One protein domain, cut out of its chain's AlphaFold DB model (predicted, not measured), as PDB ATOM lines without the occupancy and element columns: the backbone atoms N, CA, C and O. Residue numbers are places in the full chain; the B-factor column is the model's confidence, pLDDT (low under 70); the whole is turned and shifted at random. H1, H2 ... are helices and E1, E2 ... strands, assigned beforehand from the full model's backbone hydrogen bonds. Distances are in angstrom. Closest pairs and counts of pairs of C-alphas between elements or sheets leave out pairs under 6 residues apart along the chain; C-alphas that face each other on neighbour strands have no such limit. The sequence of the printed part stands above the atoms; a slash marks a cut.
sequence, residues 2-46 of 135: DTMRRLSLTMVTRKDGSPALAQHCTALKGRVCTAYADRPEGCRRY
ATOM      1  N   ASP A   2     165.349 112.587 231.116       75.25
ATOM      2  CA  ASP A   2     165.935 111.501 230.318       75.25
ATOM      3  C   ASP A   2     167.434 111.235 230.590       75.25
ATOM      4  O   ASP A   2     167.817 110.116 230.920       75.25
ATOM      5  N   THR A   3     168.275 112.278 230.607       83.38
ATOM      6  CA  THR A   3     169.720 112.143 230.896       83.38
ATOM      7  C   THR A   3     170.020 111.521 232.263       83.38
ATOM      8  O   THR A   3     170.928 110.705 232.369       83.38
ATOM      9  N   MET A   4     169.265 111.868 233.312       87.69
ATOM     10  CA  MET A   4     169.512 111.335 234.662       87.69
ATOM     11  C   MET A   4     169.204 109.842 234.730       87.69
ATOM     12  O   MET A   4     170.002 109.076 235.263       87.69
ATOM     13  N   ARG A   5     168.083 109.425 234.127       84.56
ATOM     14  CA  ARG A   5     167.697 108.015 234.034       84.56
ATOM     15  C   ARG A   5     168.705 107.222 233.203       84.56
ATOM     16  O   ARG A   5     169.148 106.172 233.652       84.56
ATOM     17  N   ARG A   6     169.120 107.752 232.045       90.06
ATOM     18  CA  ARG A   6     170.138 107.135 231.178       90.06
ATOM     19  C   ARG A   6     171.462 106.901 231.909       90.06
ATOM     20  O   ARG A   6     172.086 105.866 231.722       90.06
ATOM     21  N   LEU A   7     171.871 107.841 232.760       90.31
ATOM     22  CA  LEU A   7     173.108 107.754 233.543       90.31
ATOM     23  C   LEU A   7     172.943 107.034 234.891       90.31
ATOM     24  O   LEU A   7     173.882 107.020 235.684       90.31
ATOM     25  N   SER A   8     171.772 106.451 235.174       91.00
ATOM     26  CA  SER A   8     171.463 105.799 236.459       91.00
ATOM     27  C   SER A   8     171.720 106.698 237.681       91.00
ATOM     28  O   SER A   8     172.156 106.245 238.744       91.00
ATOM     29  N   LEU A   9     171.470 108.001 237.529       91.19
ATOM     30  CA  LEU A   9     171.590 108.974 238.609       91.19
ATOM     31  C   LEU A   9     170.308 108.990 239.442       91.19
ATOM     32  O   LEU A   9     169.217 109.225 238.916       91.19
ATOM     33  N   THR A  10     170.445 108.771 240.750       91.31
ATOM     34  CA  THR A  10     169.303 108.775 241.670       91.31
ATOM     35  C   THR A  10     168.754 110.185 241.853       91.31
ATOM     36  O   THR A  10     169.484 111.127 242.173       91.31
ATOM     37  N   MET A  11     167.441 110.312 241.684       90.50
ATOM     38  CA  MET A  11     166.684 111.539 241.901       90.50
ATOM     39  C   MET A  11     165.842 111.402 243.171       90.50
ATOM     40  O   MET A  11     165.282 110.340 243.431       90.50
ATOM     41  N   VAL A  12     165.731 112.482 243.933       90.56
ATOM     42  CA  VAL A  12     164.858 112.621 245.102       90.56
ATOM     43  C   VAL A  12     163.905 113.790 244.889       90.56
ATOM     44  O   VAL A  12     164.183 114.697 244.104       90.56
ATOM     45  N   THR A  13     162.788 113.791 245.604       92.88
ATOM     46  CA  THR A  13     161.847 114.914 245.612       92.88
ATOM     47  C   THR A  13     162.123 115.777 246.837       92.88
ATOM     48  O   THR A  13     162.206 115.267 247.955       92.88
ATOM     49  N   ARG A  14     162.312 117.083 246.641       89.12
ATOM     50  CA  ARG A  14     162.463 118.044 247.741       89.12
ATOM     51  C   ARG A  14     161.132 118.252 248.467       89.12
ATOM     52  O   ARG A  14     160.071 117.898 247.961       89.12
ATOM     53  N   LYS A  15     161.182 118.901 249.637       91.31
ATOM     54  CA  LYS A  15     159.984 119.257 250.425       91.31
ATOM     55  C   LYS A  15     158.977 120.111 249.642       91.31
ATOM     56  O   LYS A  15     157.786 119.999 249.881       91.31
ATOM     57  N   ASP A  16     159.457 120.933 248.711       93.38
ATOM     58  CA  ASP A  16     158.637 121.781 247.834       93.38
ATOM     59  C   ASP A  16     158.109 121.050 246.581       93.38
ATOM     60  O   ASP A  16     157.546 121.676 245.687       93.38
ATOM     61  N   GLY A  17     158.310 119.732 246.481       92.88
ATOM     62  CA  GLY A  17     157.905 118.924 245.330       92.88
ATOM     63  C   GLY A  17     158.860 118.992 244.135       92.88
ATOM     64  O   GLY A  17     158.691 118.233 243.179       92.88
ATOM     65  N   SER A  18     159.889 119.846 244.163       90.81
ATOM     66  CA  SER A  18     160.843 119.942 243.055       90.81
ATOM     67  C   SER A  18     161.787 118.729 243.007       90.81
ATOM     68  O   SER A  18     162.241 118.242 244.049       90.81
ATOM     69  N   PRO A  19     162.131 118.215 241.812       88.88
ATOM     70  CA  PRO A  19     163.084 117.121 241.688       88.88
ATOM     71  C   PRO A  19     164.517 117.610 241.951       88.88
ATOM     72  O   PRO A  19     164.933 118.674 241.490       88.88
ATOM     73  N   ALA A  20     165.306 116.797 242.646       88.44
ATOM     74  CA  ALA A  20     166.709 117.043 242.945       88.44
ATOM     75  C   ALA A  20     167.548 115.780 242.744       88.44
ATOM     76  O   ALA A  20     167.040 114.666 242.816       88.44
ATOM     77  N   LEU A  21     168.849 115.947 242.513       87.56
ATOM     78  CA  LEU A  21     169.783 114.824 242.566       87.56
ATOM     79  C   LEU A  21     170.002 114.405 244.020       87.56
ATOM     80  O   LEU A  21     170.225 115.260 244.880       87.56
ATOM     81  N   ALA A  22     169.984 113.097 244.268       87.19
ATOM     82  CA  ALA A  22     170.410 112.547 245.544       87.19
ATOM     83  C   ALA A  22     171.875 112.925 245.808       87.19
ATOM     84  O   ALA A  22     172.721 112.851 244.912       87.19
ATOM     85  N   GLN A  23     172.170 113.330 247.042       85.06
ATOM     86  CA  GLN A  23     173.537 113.441 247.537       85.06
ATOM     87  C   GLN A  23     173.754 112.309 248.547       85.06
ATOM     88  O   GLN A  23     172.975 112.168 249.481       85.06
ATOM     89  N   HIS A  24     174.776 111.475 248.402       86.81
ATOM     90  CA  HIS A  24     175.847 111.566 247.411       86.81
ATOM     91  C   HIS A  24     175.430 111.117 245.997       86.81
ATOM     92  O   HIS A  24     174.537 110.288 245.832       86.81
ATOM     93  N   CYS A  25     176.093 111.658 244.971       90.19
ATOM     94  CA  CYS A  25     175.853 111.255 243.586       90.19
ATOM     95  C   CYS A  25     176.261 109.787 243.368       90.19
ATOM     96  O   CYS A  25     177.397 109.412 243.651       90.19
ATOM     97  N   THR A  26     175.377 108.966 242.793       91.75
ATOM     98  CA  THR A  26     175.636 107.531 242.563       91.75
ATOM     99  C   THR A  26     176.767 107.253 241.572       91.75
ATOM    100  O   THR A  26     177.434 106.218 241.680       91.75
ATOM    101  N   ALA A  27     177.020 108.180 240.643       94.19
ATOM    102  CA  ALA A  27     178.138 108.107 239.702       94.19
ATOM    103  C   ALA A  27     179.491 108.486 240.328       94.19
ATOM    104  O   ALA A  27     180.522 108.317 239.684       94.19
ATOM    105  N   LEU A  28     179.532 109.008 241.558       92.81
ATOM    106  CA  LEU A  28     180.794 109.315 242.226       92.81
ATOM    107  C   LEU A  28     181.314 108.072 242.960       92.81
ATOM    108  O   LEU A  28     180.748 107.630 243.960       92.81
ATOM    109  N   LYS A  29     182.405 107.496 242.443       91.50
ATOM    110  CA  LYS A  29     183.122 106.357 243.029       91.50
ATOM    111  C   LYS A  29     184.489 106.823 243.518       91.50
ATOM    112  O   LYS A  29     185.372 107.162 242.730       91.50
ATOM    113  N   GLY A  30     184.645 106.897 244.839       89.12
ATOM    114  CA  GLY A  30     185.808 107.530 245.456       89.12
ATOM    115  C   GLY A  30     185.899 109.001 245.046       89.12
ATOM    116  O   GLY A  30     185.033 109.796 245.399       89.12
ATOM    117  N   ARG A  31     186.934 109.351 244.276       89.44
ATOM    118  CA  ARG A  31     187.169 110.711 243.754       89.44
ATOM    119  C   ARG A  31     186.858 110.854 242.256       89.44
ATOM    120  O   ARG A  31     187.161 111.888 241.671       89.44
ATOM    121  N   VAL A  32     186.279 109.828 241.624       92.56
ATOM    122  CA  VAL A  32     186.069 109.770 240.171       92.56
ATOM    123  C   VAL A  32     184.580 109.713 239.843       92.56
ATOM    124  O   VAL A  32     183.838 108.895 240.381       92.56
ATOM    125  N   CYS A  33     184.142 110.576 238.925       94.06
ATOM    126  CA  CYS A  33     182.810 110.489 238.337       94.06
ATOM    127  C   CYS A  33     182.824 109.466 237.196       94.06
ATOM    128  O   CYS A  33     183.489 109.676 236.184       94.06
ATOM    129  N   THR A  34     182.059 108.384 237.325       95.38
ATOM    130  CA  THR A  34     181.970 107.321 236.308       95.38
ATOM    131  C   THR A  34     181.235 107.755 235.041       95.38
ATOM    132  O   THR A  34     181.318 107.075 234.028       95.38
ATOM    133  N   ALA A  35     180.540 108.894 235.077       94.00
ATOM    134  CA  ALA A  35     179.820 109.476 233.947       94.00
ATOM    135  C   ALA A  35     180.419 110.827 233.513       94.00
ATOM    136  O   ALA A  35     179.701 111.691 233.017       94.00
ATOM    137  N   TYR A  36     181.716 111.071 233.753       93.69
ATOM    138  CA  TYR A  36     182.315 112.402 233.582       93.69
ATOM    139  C   TYR A  36     182.151 112.971 232.161       93.69
ATOM    140  O   TYR A  36     181.794 114.141 232.012       93.69
ATOM    141  N   ALA A  37     182.344 112.143 231.128       93.56
ATOM    142  CA  ALA A  37     182.187 112.542 229.725       93.56
ATOM    143  C   ALA A  37     180.738 112.931 229.377       93.56
ATOM    144  O   ALA A  37     180.510 113.877 228.622       93.56
ATOM    145  N   ASP A  38     179.766 112.269 230.005       93.62
ATOM    146  CA  ASP A  38     178.331 112.447 229.767       93.62
ATOM    147  C   ASP A  38     177.641 113.292 230.839       93.62
ATOM    148  O   ASP A  38     176.414 113.404 230.853       93.62
ATOM    149  N   ARG A  39     178.418 113.924 231.731       92.81
ATOM    150  CA  ARG A  39     177.895 114.589 232.929       92.81
ATOM    151  C   ARG A  39     176.758 115.562 232.571       92.81
ATOM    152  O   ARG A  39     176.892 116.304 231.589       92.81
ATOM    153  N   PRO A  40     175.653 115.590 233.338       90.44
ATOM    154  CA  PRO A  40     174.544 116.494 233.058       90.44
ATOM    155  C   PRO A  40     174.976 117.961 233.047       90.44
ATOM    156  O   PRO A  40     175.938 118.332 233.717       90.44
ATOM    157  N   GLU A  41     174.233 118.811 232.337       87.75
ATOM    158  CA  GLU A  41     174.581 120.225 232.149       87.75
ATOM    159  C   GLU A  41     174.840 120.961 233.475       87.75
ATOM    160  O   GLU A  41     175.850 121.642 233.611       87.75
ATOM    161  N   GLY A  42     174.001 120.750 234.497       86.88
ATOM    162  CA  GLY A  42     174.217 121.338 235.824       86.88
ATOM    163  C   GLY A  42     175.565 120.953 236.449       86.88
ATOM    164  O   GLY A  42     176.244 121.806 237.013       86.88
ATOM    165  N   CYS A  43     175.999 119.699 236.283       89.62
ATOM    166  CA  CYS A  43     177.324 119.249 236.714       89.62
ATOM    167  C   CYS A  43     178.445 119.831 235.837       89.62
ATOM    168  O   CYS A  43     179.514 120.120 236.363       89.62
ATOM    169  N   ARG A  44     178.224 120.019 234.523       90.31
ATOM    170  CA  ARG A  44     179.200 120.668 233.618       90.31
ATOM    171  C   ARG A  44     179.448 122.124 233.990       90.31
ATOM    172  O   ARG A  44     180.575 122.578 233.867       90.31
ATOM    173  N   ARG A  45     178.396 122.838 234.402       89.56
ATOM    174  CA  ARG A  45     178.444 124.275 234.713       89.56
ATOM    175  C   ARG A  45     179.052 124.590 236.079       89.56
ATOM    176  O   ARG A  45     179.384 125.742 236.335       89.56
ATOM    177  N   TYR A  46     179.158 123.610 236.972       89.25
ATOM    178  CA  TYR A  46     179.676 123.844 238.314       89.25
ATOM    179  C   TYR A  46     181.203 124.009 238.311       89.25
ATOM    180  O   TYR A  46     181.922 123.075 237.962       89.25
TER     181      TYR A  46
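Overview. This is residues 2 to 46 of the 135 residues of an uncharacterized protein of Stigmatella aurantiaca (strain DW4/3-1) (UniProt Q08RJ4). The domain has little regular structure: a small hairpin, E1 and E2, makes one end of the longest axis, and a long winding loop, residues 22 to 40, makes the other. One short helix comes before the hairpin and one after the loop. The 45 printed residues hold, in order, H1, E1, E2 and H2; the class is mixed, with 16 residues in named elements. It is only just compact, close to loose, with a radius of gyration of the C-alphas of 10.9 A, and spans 30 by 20 by 20 A.

Along the chain. H1, residues 2 to 6, begins at C-alpha 2 (165.935, 111.501, 230.318). E1 is residues 11 to 13, 7.0 A long, and E2 residues 19 to 21, 7.1 A. H2, residues 41 to 45, ends at C-alpha 45 (178.444, 124.275, 234.713).

Arrangement. E1 and E2 are an antiparallel hairpin at 138 degrees, with N 12 and O 20 2.8 A apart, within hydrogen-bond range. The closest C-alphas of H1 and E1, Met 4 and Met 11, are 7.8 A apart. H1 and H2 are apart. In both helices every O i to N i+4 pair is within hydrogen-bond range.

Size, cuts and confidence. The farthest C-alphas, Asp 16 and Ala 37, are 31.1 A apart. The printed part has no cut; the link E2 to H2 is long. No printed residue is under 70 in pLDDT.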